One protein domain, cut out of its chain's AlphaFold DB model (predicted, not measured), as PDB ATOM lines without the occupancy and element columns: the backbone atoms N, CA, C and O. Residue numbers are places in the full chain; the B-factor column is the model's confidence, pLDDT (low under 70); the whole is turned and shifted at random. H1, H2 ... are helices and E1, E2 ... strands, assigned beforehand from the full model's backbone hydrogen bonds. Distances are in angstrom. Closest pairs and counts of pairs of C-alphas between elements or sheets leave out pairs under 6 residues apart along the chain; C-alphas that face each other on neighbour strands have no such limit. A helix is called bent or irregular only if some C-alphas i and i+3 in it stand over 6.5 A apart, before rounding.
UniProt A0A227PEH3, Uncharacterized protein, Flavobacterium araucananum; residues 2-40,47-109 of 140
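This is residues 2 to 40 and 47 to 109 of the 140 residues of an uncharacterized protein of Flavobacterium araucananum (UniProt A0A227PEH3). A long straight helix, H1, sticks out with its residues 2 to 19 from a small compact body, like a handle from a head. In the body H3 packs on one face of a three-stranded sheet, H5 packs on the strand pair E2 and E3, and H3 and H5 touch each other about perpendicular, while short H4 sits near the middle, at the inner end of H1. The printed part has 102 residues with five named helices and five named strands, in the order H1 E1 E2 H2 E3 H3 E4 E5 H4 H5; the sheets, E1 - E5 - E4 and E2 - E3, are antiparallel, and the class is mixed, helices and strands. The whole is loose, with a radius of gyration of the C-alphas of 17.6 A, and elongated, spanning 60 by 35 by 21 A.

H1 covers residues 2 to 24 and runs 33.0 A from C-alpha 2 at (30.092, 80.212, -27.373) to C-alpha 24 at (26.949, 47.758, -32.589). E1 is residues 26 to 28, E2 32 to 34, H2 47 to 51 and E3 53 to 55. H3, residues 65 to 75, is 15.0 A long and irregular: C-alphas 67 and 70 are 7.3 A apart. E4 is residues 80 to 83, and E5, residues 86 to 90, is 13.6 A long. H4 is residues 91 to 95, and H5, residues 97 to 106, runs 14.1 A to C-alpha 106 at (38.292, 25.977, -35.313).

E5 is the inner strand of its sheet. Towards E1, N 27 and O 89 are within hydrogen-bond range at 2.8 A. E4 and E5 form a hairpin, with N 88 and O 81 at 2.8 A. H3 is on this sheet at a height of 10.1 A, over E5 and only just over E4, with 3 of its C-alphas; it runs slantwise to the strands, at 37 degrees to E5 on the local plane. H4 only grazes the sheet with residues 91 to 94. H1 touches H4 with residues 22 to 24 alone; the closest C-alphas, of Gln 23 and Lys 92, are 4.8 A apart. H3 and H5 touch, about perpendicular at 74 degrees, the closest C-alphas being those of Val 72 and Tyr 103, 6.4 A apart. The closest C-alphas of E2 and H5 are those of Val 32 and Trp 101, 4.7 A apart. E2 and E3 are antiparallel, with N 33 and O 54 at 2.9 A. H2 touches H5, the C-alphas of Asn 50 and Met 97 being closest at 5.3 A. H1 and H5 are apart. H1, H2 and H5 have every O i to N i+4 pair within hydrogen-bond range; H3 has 5 of 7, and H4 has 0 of 1 but 2 of 2 O i to N i+3 pairs.

The two C-alphas farthest apart, of Lys 2 and Lys 63, are 60.5 A apart. Without residues 2 to 19 the body spans 34 by 34 by 21 A. Residues 41 to 46 are not printed, and C-alphas 40 and 47 are 12.4 A apart across this cut. Of the links that are printed whole, none is long. Mean pLDDT of the printed part is 90.5; residue 2, residues 37 to 40 and residues 47 to 48 are under 70.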
ATOM      1  N   LYS A   2      31.030  81.217 -27.930       65.81
ATOM      2  CA  LYS A   2      30.092  80.212 -27.373       65.81
ATOM      3  C   LYS A   2      29.264  79.438 -28.422       65.81
ATOM      4  O   LYS A   2      29.208  78.219 -28.358       65.81
ATOM      5  N   LYS A   3      28.710  80.121 -29.440       71.44
ATOM      6  CA  LYS A   3      27.973  79.468 -30.549       71.44
ATOM      7  C   LYS A   3      28.835  78.482 -31.356       71.44
ATOM      8  O   LYS A   3      28.352  77.419 -31.716       71.44
ATOM      9  N   LYS A   4      30.110  78.814 -31.608       79.50
ATOM     10  CA  LYS A   4      31.043  77.945 -32.348       79.50
ATOM     11  C   LYS A   4      31.403  76.700 -31.531       79.50
ATOM     12  O   LYS A   4      31.372  75.608 -32.073       79.50
ATOM     13  N   ILE A   5      31.643  76.866 -30.226       85.62
ATOM     14  CA  ILE A   5      31.917  75.755 -29.296       85.62
ATOM     15  C   ILE A   5      30.719  74.800 -29.222       85.62
ATOM     16  O   ILE A   5      30.908  73.592 -29.300       85.62
ATOM     17  N   GLY A   6      29.494  75.337 -29.136       88.56
ATOM     18  CA  GLY A   6      28.273  74.527 -29.141       88.56
ATOM     19  C   GLY A   6      28.130  73.686 -30.411       88.56
ATOM     20  O   GLY A   6      27.885  72.492 -30.319       88.56
ATOM     21  N   ILE A   7      28.369  74.278 -31.587       91.12
ATOM     22  CA  ILE A   7      28.338  73.549 -32.865       91.12
ATOM     23  C   ILE A   7      29.397  72.441 -32.888       91.12
ATOM     24  O   ILE A   7      29.080  71.311 -33.244       91.12
ATOM     25  N   THR A   8      30.632  72.730 -32.468       92.94
ATOM     26  CA  THR A   8      31.703  71.724 -32.418       92.94
ATOM     27  C   THR A   8      31.348  70.560 -31.490       92.94
ATOM     28  O   THR A   8      31.507  69.410 -31.891       92.94
ATOM     29  N   LEU A   9      30.825  70.834 -30.289       93.50
ATOM     30  CA  LEU A   9      30.422  69.785 -29.346       93.50
ATOM     31  C   LEU A   9      29.309  68.903 -29.919       93.50
ATOM     32  O   LEU A   9      29.398  67.679 -29.854       93.50
ATOM     33  N   THR A  10      28.287  69.523 -30.516       95.19
ATOM     34  CA  THR A  10      27.179  68.799 -31.147       95.19
ATOM     35  C   THR A  10      27.679  67.908 -32.283       95.19
ATOM     36  O   THR A  10      27.284  66.748 -32.363       95.19
ATOM     37  N   SER A  11      28.589  68.403 -33.127       94.56
ATOM     38  CA  SER A  11      29.176  67.605 -34.209       94.56
ATOM     39  C   SER A  11      29.968  66.403 -33.689       94.56
ATOM     40  O   SER A  11      29.821  65.306 -34.222       94.56
ATOM     41  N   VAL A  12      30.771  66.571 -32.634       96.19
ATOM     42  CA  VAL A  12      31.526  65.461 -32.023       96.19
ATOM     43  C   VAL A  12      30.580  64.416 -31.430       96.19
ATOM     44  O   VAL A  12      30.772  63.223 -31.658       96.19
ATOM     45  N   ALA A  13      29.529  64.849 -30.729       96.38
ATOM     46  CA  ALA A  13      28.521  63.942 -30.187       96.38
ATOM     47  C   ALA A  13      27.811  63.147 -31.296       96.38
ATOM     48  O   ALA A  13      27.637  61.937 -31.170       96.38
ATOM     49  N   LEU A  14      27.458  63.799 -32.410       96.88
ATOM     50  CA  LEU A  14      26.858  63.132 -33.568       96.88
ATOM     51  C   LEU A  14      27.805  62.104 -34.196       96.88
ATOM     52  O   LEU A  14      27.387  60.978 -34.451       96.88
ATOM     53  N   LEU A  15      29.080  62.450 -34.398       96.19
ATOM     54  CA  LEU A  15      30.081  61.511 -34.915       96.19
ATOM     55  C   LEU A  15      30.247  60.301 -33.992       96.19
ATOM     56  O   LEU A  15      30.302  59.167 -34.469       96.19
ATOM     57  N   PHE A  16      30.264  60.527 -32.678       95.69
ATOM     58  CA  PHE A  16      30.341  59.453 -31.697       95.69
ATOM     59  C   PHE A  16      29.111  58.538 -31.744       95.69
ATOM     60  O   PHE A  16      29.262  57.321 -31.732       95.69
ATOM     61  N   LEU A  17      27.901  59.097 -31.860       96.75
ATOM     62  CA  LEU A  17      26.668  58.314 -31.993       96.75
ATOM     63  C   LEU A  17      26.655  57.475 -33.271       96.75
ATOM     64  O   LEU A  17      26.302  56.297 -33.229       96.75
ATOM     65  N   VAL A  18      27.073  58.059 -34.396       96.31
ATOM     66  CA  VAL A  18      27.181  57.345 -35.675       96.31
ATOM     67  C   VAL A  18      28.191  56.206 -35.565       96.31
ATOM     68  O   VAL A  18      27.878  55.080 -35.951       96.31
ATOM     69  N   TYR A  19      29.368  56.462 -34.988       96.06
ATOM     70  CA  TYR A  19      30.378  55.432 -34.757       96.06
ATOM     71  C   TYR A  19      29.859  54.323 -33.834       96.06
ATOM     72  O   TYR A  19      29.968  53.142 -34.160       96.06
ATOM     73  N   TYR A  20      29.233  54.685 -32.713       96.44
ATOM     74  CA  TYR A  20      28.674  53.729 -31.763       96.44
ATOM     75  C   TYR A  20      27.599  52.844 -32.405       96.44
ATOM     76  O   TYR A  20      27.621  51.622 -32.233       96.44
ATOM     77  N   TYR A  21      26.687  53.436 -33.179       96.56
ATOM     78  CA  TYR A  21      25.685  52.697 -33.941       96.56
ATOM     79  C   TYR A  21      26.341  51.754 -34.955       96.56
ATOM     80  O   TYR A  21      26.001  50.572 -35.007       96.56
ATOM     81  N   TRP A  22      27.326  52.247 -35.714       95.88
ATOM     82  CA  TRP A  22      28.044  51.459 -36.713       95.88
ATOM     83  C   TRP A  22      28.717  50.226 -36.104       95.88
ATOM     84  O   TRP A  22      28.577  49.123 -36.626       95.88
ATOM     85  N   GLN A  23      29.381  50.388 -34.956       95.69
ATOM     86  CA  GLN A  23      30.077  49.308 -34.252       95.69
ATOM     87  C   GLN A  23      29.131  48.266 -33.628       95.69
ATOM     88  O   GLN A  23      29.503  47.097 -33.510       95.69
ATOM     89  N   ASN A  24      27.915  48.656 -33.234       95.69
ATOM     90  CA  ASN A  24      26.949  47.758 -32.589       95.69
ATOM     91  C   ASN A  24      25.910  47.158 -33.545       95.69
ATOM     92  O   ASN A  24      25.118  46.316 -33.123       95.69
ATOM     93  N   ARG A  25      25.910  47.544 -34.824       95.50
ATOM     94  CA  ARG A  25      25.037  46.932 -35.826       95.50
ATOM     95  C   ARG A  25      25.433  45.474 -36.065       95.50
ATOM     96  O   ARG A  25      26.617  45.164 -36.180       95.50
ATOM     97  N   TYR A  26      24.437  44.603 -36.190       96.25
ATOM     98  CA  TYR A  26      24.641  43.209 -36.570       96.25
ATOM     99  C   TYR A  26      24.934  43.082 -38.066       96.25
ATOM    100  O   TYR A  26      24.215  43.632 -38.902       96.25
ATOM    101  N   VAL A  27      25.995  42.354 -38.386       95.69
ATOM    102  CA  VAL A  27      26.479  42.071 -39.738       95.69
ATOM    103  C   VAL A  27      26.741  40.577 -39.868       95.69
ATOM    104  O   VAL A  27      27.011  39.904 -38.877       95.69
ATOM    105  N   GLU A  28      26.598  40.056 -41.082       95.81
ATOM    106  CA  GLU A  28      26.810  38.640 -41.377       95.81
ATOM    107  C   GLU A  28      28.237  38.228 -40.995       95.81
ATOM    108  O   GLU A  28      29.205  38.880 -41.396       95.81
ATOM    109  N   LEU A  29      28.365  37.149 -40.221       95.94
ATOM    110  CA  LEU A  29      29.658  36.561 -39.919       95.94
ATOM    111  C   LEU A  29      30.094  35.712 -41.112       95.94
ATOM    112  O   LEU A  29      29.556  34.633 -41.358       95.94
ATOM    113  N   ARG A  30      31.075  36.225 -41.851       94.69
ATOM    114  CA  ARG A  30      31.699  35.518 -42.967       94.69
ATOM    115  C   ARG A  30      32.997  34.855 -42.514       94.69
ATOM    116  O   ARG A  30      33.678  35.406 -41.646       94.69
ATOM    117  N   PRO A  31      33.358  33.703 -43.100       95.12
ATOM    118  CA  PRO A  31      34.637  33.071 -42.828       95.12
ATOM    119  C   PRO A  31      35.773  33.996 -43.260       95.12
ATOM    120  O   PRO A  31      35.675  34.693 -44.272       95.12
ATOM    121  N   VAL A  32      36.847  33.994 -42.483       95.00
ATOM    122  CA  VAL A  32      38.062  34.764 -42.759       95.00
ATOM    123  C   VAL A  32      39.205  33.794 -43.015       95.00
ATOM    124  O   VAL A  32      39.303  32.764 -42.348       95.00
ATOM    125  N   VAL A  33      40.053  34.118 -43.989       92.88
ATOM    126  CA  VAL A  33      41.235  33.347 -44.394       92.88
ATOM    127  C   VAL A  33      42.450  34.272 -44.520       92.88
ATOM    128  O   VAL A  33      42.271  35.484 -44.683       92.88
ATOM    129  N   PRO A  34      43.682  33.741 -44.436       90.31
ATOM    130  CA  PRO A  34      44.880  34.535 -44.667       90.31
ATOM    131  C   PRO A  34      44.899  35.123 -46.085       90.31
ATOM    132  O   PRO A  34      44.519  34.470 -47.057       90.31
ATOM    133  N   GLU A  35      45.342  36.369 -46.206       86.62
ATOM    134  CA  GLU A  35      45.583  37.052 -47.471       86.62
ATOM    135  C   GLU A  35      47.015  36.730 -47.928       86.62
ATOM    136  O   GLU A  35      47.984  37.311 -47.445       86.62
ATOM    137  N   GLU A  36      47.158  35.764 -48.841       73.50
ATOM    138  CA  GLU A  36      48.470  35.273 -49.301       73.50
ATOM    139  C   GLU A  36      49.275  36.322 -50.089       73.50
ATOM    140  O   GLU A  36      50.505  36.291 -50.094       73.50
ATOM    141  N   ILE A  37      48.592  37.263 -50.752       68.19
ATOM    142  CA  ILE A  37      49.213  38.301 -51.581       68.19
ATOM    143  C   ILE A  37      48.792  39.676 -51.064       68.19
ATOM    144  O   ILE A  37      47.691  40.151 -51.343       68.19
ATOM    145  N   LEU A  38      49.699  40.356 -50.356       68.56
ATOM    146  CA  LEU A  38      49.495  41.750 -49.967       68.56
ATOM    147  C   LEU A  38      49.668  42.671 -51.184       68.56
ATOM    148  O   LEU A  38      50.772  43.085 -51.527       68.56
ATOM    149  N   ASN A  39      48.560  43.048 -51.822       64.25
ATOM    150  CA  ASN A  39      48.561  43.993 -52.948       64.25
ATOM    151  C   ASN A  39      48.576  45.476 -52.520       64.25
ATOM    152  O   ASN A  39      48.358  46.364 -53.345       64.25
ATOM    153  N   ARG A  40      48.799  45.777 -51.233       63.72
ATOM    154  CA  ARG A  40      48.713  47.135 -50.669       63.72
ATOM    155  C   ARG A  40      49.919  47.470 -49.788       63.72
ATOM    156  O   ARG A  40      50.396  46.590 -49.072       63.72
ATOM    157  N   THR A  47      47.565  47.968 -37.490       56.06
ATOM    158  CA  THR A  47      46.609  47.391 -38.454       56.06
ATOM    159  C   THR A  47      47.210  46.279 -39.310       56.06
ATOM    160  O   THR A  47      46.489  45.693 -40.114       56.06
ATOM    161  N   PHE A  48      48.511  45.996 -39.164       61.09
ATOM    162  CA  PHE A  48      49.222  45.008 -39.975       61.09
ATOM    163  C   PHE A  48      48.578  43.634 -39.853       61.09
ATOM    164  O   PHE A  48      48.305  43.013 -40.871       61.09
ATOM    165  N   HIS A  49      48.230  43.216 -38.631       70.56
ATOM    166  CA  HIS A  49      47.620  41.910 -38.381       70.56
ATOM    167  C   HIS A  49      46.323  41.722 -39.171       70.56
ATOM    168  O   HIS A  49      46.196  40.746 -39.894       70.56
ATOM    169  N   ASN A  50      45.415  42.702 -39.163       79.12
ATOM    170  CA  ASN A  50      44.174  42.620 -39.941       79.12
ATOM    171  C   ASN A  50      44.385  42.664 -41.459       79.12
ATOM    172  O   ASN A  50      43.540  42.170 -42.200       79.12
ATOM    173  N   GLN A  51      45.476  43.270 -41.934       78.81
ATOM    174  CA  GLN A  51      45.802  43.312 -43.362       78.81
ATOM    175  C   GLN A  51      46.303  41.968 -43.894       78.81
ATOM    176  O   GLN A  51      46.343  41.803 -45.106       78.81
ATOM    177  N   LEU A  52      46.660  41.026 -43.015       84.94
ATOM    178  CA  LEU A  52      47.032  39.656 -43.374       84.94
ATOM    179  C   LEU A  52      45.816  38.750 -43.589       84.94
ATOM    180  O   LEU A  52      45.989  37.555 -43.804       84.94
ATOM    181  N   PHE A  53      44.598  39.279 -43.490       89.69
ATOM    182  CA  PHE A  53      43.372  38.500 -43.556       89.69
ATOM    183  C   PHE A  53      42.360  39.135 -44.506       89.69
ATOM    184  O   PHE A  53      42.230  40.359 -44.605       89.69
ATOM    185  N   LYS A  54      41.579  38.279 -45.159       92.50
ATOM    186  CA  LYS A  54      40.450  38.664 -46.004       92.50
ATOM    187  C   LYS A  54      39.241  37.784 -45.713       92.50
ATOM    188  O   LYS A  54      39.366  36.682 -45.178       92.50
ATOM    189  N   PHE A  55      38.056  38.252 -46.091       93.44
ATOM    190  CA  PHE A  55      36.892  37.371 -46.141       93.44
ATOM    191  C   PHE A  55      37.103  36.306 -47.213       93.44
ATOM    192  O   PHE A  55      37.570  36.622 -48.307       93.44
ATOM    193  N   ALA A  56      36.756  35.066 -46.886       92.88
ATOM    194  CA  ALA A  56      36.939  33.939 -47.782       92.88
ATOM    195  C   ALA A  56      36.012  34.055 -48.996       92.88
ATOM    196  O   ALA A  56      34.811  34.324 -48.862       92.88
ATOM    197  N   GLU A  57      36.562  33.806 -50.176       92.88
ATOM    198  CA  GLU A  57      35.778  33.552 -51.379       92.88
ATOM    199  C   GLU A  57      35.043  32.199 -51.269       92.88
ATOM    200  O   GLU A  57      35.421  31.354 -50.453       92.88
ATOM    201  N   PRO A  58      33.986  31.938 -52.065       90.00
ATOM    202  CA  PRO A  58      33.178  30.719 -51.932       90.00
ATOM    203  C   PRO A  58      33.966  29.398 -51.982       90.00
ATOM    204  O   PRO A  58      33.566  28.425 -51.348       90.00
ATOM    205  N   ASN A  59      35.078  29.359 -52.716       91.12
ATOM    206  CA  ASN A  59      35.999  28.222 -52.825       91.12
ATOM    207  C   ASN A  59      37.016  28.128 -51.671       91.12
ATOM    208  O   ASN A  59      37.617  27.074 -51.489       91.12
ATOM    209  N   GLU A  60      37.212  29.203 -50.909       91.50
ATOM    210  CA  GLU A  60      38.125  29.282 -49.762       91.50
ATOM    211  C   GLU A  60      37.414  28.966 -48.433       91.50
ATOM    212  O   GLU A  60      38.060  28.776 -47.400       91.50
ATOM    213  N   VAL A  61      36.076  28.897 -48.438       91.44
ATOM    214  CA  VAL A  61      35.272  28.590 -47.248       91.44
ATOM    215  C   VAL A  61      35.602  27.185 -46.723       91.44
ATOM    216  O   VAL A  61      35.439  26.200 -47.452       91.44
ATOM    217  N   PRO A  62      35.969  27.036 -45.435       89.88
ATOM    218  CA  PRO A  62      36.157  25.717 -44.851       89.88
ATOM    219  C   PRO A  62      34.875  24.879 -44.929       89.88
ATOM    220  O   PRO A  62      33.795  25.331 -44.547       89.88
ATOM    221  N   LYS A  63      35.002  23.616 -45.355       88.62
ATOM    222  CA  LYS A  63      33.877  22.694 -45.618       88.62
ATOM    223  C   LYS A  63      32.830  22.624 -44.497       88.62
ATOM    224  O   LYS A  63      31.642  22.486 -44.776       88.62
ATOM    225  N   TYR A  64      33.257  22.694 -43.237       92.12
ATOM    226  CA  TYR A  64      32.382  22.551 -42.069       92.12
ATOM    227  C   TYR A  64      32.024  23.876 -41.389       92.12
ATOM    228  O   TYR A  64      31.392  23.861 -40.334       92.12
ATOM    229  N   TYR A  65      32.385  25.013 -41.992       93.56
ATOM    230  CA  TYR A  65      32.207  26.337 -41.402       93.56
ATOM    231  C   TYR A  65      30.766  26.592 -40.952       93.56
ATOM    232  O   TYR A  65      30.502  26.661 -39.755       93.56
ATOM    233  N   TYR A  66      29.812  26.632 -41.885       91.06
ATOM    234  CA  TYR A  66      28.415  26.950 -41.566       91.06
ATOM    235  C   TYR A  66      27.757  25.930 -40.629       91.06
ATOM    236  O   TYR A  66      26.839  26.278 -39.896       91.06
ATOM    237  N   LYS A  67      28.237  24.680 -40.623       91.62
ATOM    238  CA  LYS A  67      27.708  23.624 -39.753       91.62
ATOM    239  C   LYS A  67      28.179  23.776 -38.306       91.62
ATOM    240  O   LYS A  67      27.412  23.504 -37.392       91.62
ATOM    241  N   ASN A  68      29.427  24.199 -38.107       94.81
ATOM    242  CA  ASN A  68      30.085  24.134 -36.803       94.81
ATOM    243  C   ASN A  68      30.345  25.515 -36.175       94.81
ATOM    244  O   ASN A  68      30.661  25.584 -34.988       94.81
ATOM    245  N   ILE A  69      30.226  26.616 -36.927       95.31
ATOM    246  CA  ILE A  69      30.545  27.969 -36.439       95.31
ATOM    247  C   ILE A  69      29.710  28.361 -35.222       95.31
ATOM    248  O   ILE A  69      30.249  28.940 -34.285       95.31
ATOM    249  N   ARG A  70      28.431  27.971 -35.185       94.81
ATOM    250  CA  ARG A  70      27.553  28.196 -34.034       94.81
ATOM    251  C   ARG A  70      28.167  27.643 -32.746       94.81
ATOM    252  O   ARG A  70      28.324  28.369 -31.772       94.81
ATOM    253  N   TRP A  71      28.623  26.395 -32.806       93.75
ATOM    254  CA  TRP A  71      29.251  25.710 -31.682       93.75
ATOM    255  C   TRP A  71      30.534  26.415 -31.220       93.75
ATOM    256  O   TRP A  71      30.785  26.562 -30.023       93.75
ATOM    257  N   VAL A  72      31.339  26.907 -32.169       95.50
ATOM    258  CA  VAL A  72      32.556  27.680 -31.866       95.50
ATOM    259  C   VAL A  72      32.228  28.990 -31.141       95.50
ATOM    260  O   VAL A  72      32.927  29.350 -30.190       95.50
ATOM    261  N   LEU A  73      31.176  29.692 -31.566       95.50
ATOM    262  CA  LEU A  73      30.754  30.960 -30.968       95.50
ATOM    263  C   LEU A  73      30.151  30.771 -29.575       95.50
ATOM    264  O   LEU A  73      30.538  31.500 -28.661       95.50
ATOM    265  N   ASP A  74      29.286  29.766 -29.401       93.44
ATOM    266  CA  ASP A  74      28.677  29.418 -28.111       93.44
ATOM    267  C   ASP A  74      29.765  29.148 -27.058       93.44
ATOM    268  O   ASP A  74      29.749  29.706 -25.961       93.44
ATOM    269  N   ARG A  75      30.791  28.369 -27.424       91.56
ATOM    270  CA  ARG A  75      31.934  28.069 -26.543       91.56
ATOM    271  C   ARG A  75      32.844  29.251 -26.268       91.56
ATOM    272  O   ARG A  75      33.498  29.290 -25.231       91.56
ATOM    273  N   SER A  76      32.894  30.203 -27.188       92.19
ATOM    274  CA  SER A  76      33.721  31.400 -27.050       92.19
ATOM    275  C   SER A  76      32.973  32.556 -26.374       92.19
ATOM    276  O   SER A  76      33.534  33.643 -26.263       92.19
ATOM    277  N   SER A  77      31.733  32.337 -25.903       91.31
ATOM    278  CA  SER A  77      30.881  33.360 -25.272       91.31
ATOM    279  C   SER A  77      30.687  34.607 -26.147       91.31
ATOM    280  O   SER A  77      30.698  35.740 -25.664       91.31
ATOM    281  N   VAL A  78      30.549  34.401 -27.457       93.88
ATOM    282  CA  VAL A  78      30.372  35.490 -28.422       93.88
ATOM    283  C   VAL A  78      28.888  35.740 -28.631       93.88
ATOM    284  O   VAL A  78      28.164  34.847 -29.054       93.88
ATOM    285  N   ASP A  79      28.444  36.977 -28.416       94.38
ATOM    286  CA  ASP A  79      27.082  37.386 -28.762       94.38
ATOM    287  C   ASP A  79      26.854  37.317 -30.281       94.38
ATOM    288  O   ASP A  79      27.459  38.078 -31.050       94.38
ATOM    289  N   TYR A  80      25.893  36.504 -30.713       95.81
ATOM    290  CA  TYR A  80      25.400  36.491 -32.088       95.81
ATOM    291  C   TYR A  80      23.873  36.401 -32.136       95.81
ATOM    292  O   TYR A  80      23.206  36.099 -31.148       95.81
ATOM    293  N   ILE A  81      23.313  36.695 -33.307       95.81
ATOM    294  CA  ILE A  81      21.923  36.388 -33.643       95.81
ATOM    295  C   ILE A  81      21.907  35.467 -34.859       95.81
ATOM    296  O   ILE A  81      22.692  35.645 -35.789       95.81
ATOM    297  N   GLU A  82      20.997  34.503 -34.869       94.81
ATOM    298  CA  GLU A  82      20.779  33.612 -36.006       94.81
ATOM    299  C   GLU A  82      19.485  34.012 -36.723       94.81
ATOM    300  O   GLU A  82      18.435  34.174 -36.097       94.81
ATOM    301  N   LYS A  83      19.547  34.204 -38.044       93.00
ATOM    302  CA  LYS A  83      18.369  34.442 -38.891       93.00
ATOM    303  C   LYS A  83      18.469  33.588 -40.144       93.00
ATOM    304  O   LYS A  83      19.421  33.732 -40.901       93.00
ATOM    305  N   ASN A  84      17.477  32.730 -40.380       89.94
ATOM    306  CA  ASN A  84      17.431  31.826 -41.537       89.94
ATOM    307  C   ASN A  84      18.707  30.966 -41.695       89.94
ATOM    308  O   ASN A  84      19.182  30.771 -42.809       89.94
ATOM    309  N   GLY A  85      19.293  30.502 -40.584       85.31
ATOM    310  CA  GLY A  85      20.544  29.730 -40.589       85.31
ATOM    311  C   GLY A  85      21.816  30.553 -40.831       85.31
ATOM    312  O   GLY A  85      22.903  29.987 -40.898       85.31
ATOM    313  N   ILE A  86      21.705  31.879 -40.962       91.00
ATOM    314  CA  ILE A  86      22.841  32.792 -41.114       91.00
ATOM    315  C   ILE A  86      23.143  33.432 -39.762       91.00
ATOM    316  O   ILE A  86      22.256  33.977 -39.096       91.00
ATOM    317  N   ILE A  87      24.413  33.383 -39.373       95.56
ATOM    318  CA  ILE A  87      24.910  33.963 -38.132       95.56
ATOM    319  C   ILE A  87      25.300  35.421 -38.367       95.56
ATOM    320  O   ILE A  87      26.034  35.744 -39.300       95.56
ATOM    321  N   TYR A  88      24.835  36.302 -37.488       96.69
ATOM    322  CA  TYR A  88      25.203  37.709 -37.478       96.69
ATOM    323  C   TYR A  88      25.837  38.078 -36.141       96.69
ATOM    324  O   TYR A  88      25.305  37.766 -35.077       96.69
ATOM    325  N   VAL A  89      26.931  38.825 -36.198       96.50
ATOM    326  CA  VAL A  89      27.681  39.333 -35.042       96.50
ATOM    327  C   VAL A  89      27.692  40.855 -35.061       96.50
ATOM    328  O   VAL A  89      27.428  41.478 -36.091       96.50
ATOM    329  N   ARG A  90      28.003  41.496 -33.933       96.62
ATOM    330  CA  ARG A  90      28.174  42.958 -33.912       96.62
ATOM    331  C   ARG A  90      29.400  43.347 -34.735       96.62
ATOM    332  O   ARG A  90      30.442  42.717 -34.595       96.62
ATOM    333  N   ASN A  91      29.317  44.420 -35.520       95.25
ATOM    334  CA  ASN A  91      30.396  44.849 -36.416       95.25
ATOM    335  C   ASN A  91      31.755  45.004 -35.715       95.25
ATOM    336  O   ASN A  91      32.778  44.646 -36.285       95.25
ATOM    337  N   LYS A  92      31.766  45.460 -34.456       94.38
ATOM    338  CA  LYS A  92      32.992  45.568 -33.652       94.38
ATOM    339  C   LYS A  92      33.776  44.262 -33.503       94.38
ATOM    340  O   LYS A  92      34.982  44.315 -33.308       94.38
ATOM    341  N   PHE A  93      33.103  43.113 -33.581       93.56
ATOM    342  CA  PHE A  93      33.734  41.796 -33.519       93.56
ATOM    343  C   PHE A  93      34.622  41.536 -34.744       93.56
ATOM    344  O   PHE A  93      35.669  40.917 -34.622       93.56
ATOM    345  N   LEU A  94      34.251  42.081 -35.908       92.25
ATOM    346  CA  LEU A  94      35.015  41.950 -37.151       92.25
ATOM    347  C   LEU A  94      36.212  42.910 -37.236       92.25
ATOM    348  O   LEU A  94      36.956  42.871 -38.212       92.25
ATOM    349  N   ASN A  95      36.407  43.782 -36.240       91.25
ATOM    350  CA  ASN A  95      37.594  44.638 -36.184       91.25
ATOM    351  C   ASN A  95      38.863  43.846 -35.838       91.25
ATOM    352  O   ASN A  95      39.949  44.395 -35.974       91.25
ATOM    353  N   ASP A  96      38.735  42.602 -35.378       91.62
ATOM    354  CA  ASP A  96      39.842  41.689 -35.104       91.62
ATOM    355  C   ASP A  96      39.719  40.480 -36.042       91.62
ATOM    356  O   ASP A  96      39.070  39.476 -35.740       91.62
ATOM    357  N   MET A  97      40.290  40.619 -37.238       92.06
ATOM    358  CA  MET A  97      40.199  39.600 -38.285       92.06
ATOM    359  C   MET A  97      40.975  38.337 -37.917       92.06
ATOM    360  O   MET A  97      40.596  37.250 -38.348       92.06
ATOM    361  N   GLU A  98      42.014  38.456 -37.091       92.00
ATOM    362  CA  GLU A  98      42.766  37.310 -36.586       92.00
ATOM    363  C   GLU A  98      41.891  36.445 -35.674       92.00
ATOM    364  O   GLU A  98      41.851  35.221 -35.815       92.00
ATOM    365  N   MET A  99      41.123  37.063 -34.775       93.44
ATOM    366  CA  MET A  99      40.158  36.343 -33.946       93.44
ATOM    367  C   MET A  99      39.073  35.671 -34.798       93.44
ATOM    368  O   MET A  99      38.752  34.499 -34.576       93.44
ATOM    369  N   VAL A 100      38.532  36.368 -35.804       95.44
ATOM    370  CA  VAL A 100      37.531  35.784 -36.718       95.44
ATOM    371  C   VAL A 100      38.121  34.607 -37.501       95.44
ATOM    372  O   VAL A 100      37.466  33.569 -37.647       95.44
ATOM    373  N   TRP A 101      39.362  34.731 -37.973       95.19
ATOM    374  CA  TRP A 101      40.092  33.650 -38.629       95.19
ATOM    375  C   TRP A 101      40.295  32.460 -37.689       95.19
ATOM    376  O   TRP A 101      39.985  31.330 -38.060       95.19
ATOM    377  N   ASN A 102      40.713  32.691 -36.444       94.88
ATOM    378  CA  ASN A 102      40.860  31.644 -35.433       94.88
ATOM    379  C   ASN A 102      39.550  30.883 -35.186       94.88
ATOM    380  O   ASN A 102      39.555  29.665 -35.006       94.88
ATOM    381  N   TYR A 103      38.403  31.562 -35.194       96.00
ATOM    382  CA  TYR A 103      37.113  30.879 -35.065       96.00
ATOM    383  C   TYR A 103      36.731  30.136 -36.341       96.00
ATOM    384  O   TYR A 103      36.234  29.013 -36.271       96.00
ATOM    385  N   THR A 104      37.035  30.722 -37.499       95.69
ATOM    386  CA  THR A 104      36.853  30.093 -38.811       95.69
ATOM    387  C   THR A 104      37.669  28.804 -38.936       95.69
ATOM    388  O   THR A 104      37.159  27.804 -39.426       95.69
ATOM    389  N   THR A 105      38.913  28.767 -38.458       94.62
ATOM    390  CA  THR A 105      39.752  27.559 -38.516       94.62
ATOM    391  C   THR A 105      39.298  26.493 -37.521       94.62
ATOM    392  O   THR A 105      39.283  25.304 -37.856       94.62
ATOM    393  N   ARG A 106      38.842  26.895 -36.325       95.62
ATOM    394  CA  ARG A 106      38.292  25.977 -35.313       95.62
ATOM    395  C   ARG A 106      37.116  25.155 -35.824       95.62
ATOM    396  O   ARG A 106      37.003  24.001 -35.428       95.62
ATOM    397  N   THR A 107      36.298  25.674 -36.747       95.94
ATOM    398  CA  THR A 107      35.149  24.922 -37.292       95.94
ATOM    399  C   THR A 107      35.545  23.606 -37.956       95.94
ATOM    400  O   THR A 107      34.714  22.708 -38.071       95.94
ATOM    401  N   SER A 108      36.796  23.490 -38.403       94.25
ATOM    402  CA  SER A 108      37.329  22.304 -39.077       94.25
ATOM    403  C   SER A 108      38.459  21.630 -38.286       94.25
ATOM    404  O   SER A 108      39.078  20.696 -38.786       94.25
ATOM    405  N   ASN A 109      38.746  22.083 -37.060       94.69
ATOM    406  CA  ASN A 109      39.843  21.566 -36.246       94.69
ATOM    407  C   ASN A 109      39.351  20.473 -35.287       94.69
ATOM    408  O   ASN A 109      38.809  20.759 -34.220       94.69
TER     409      ASN A 109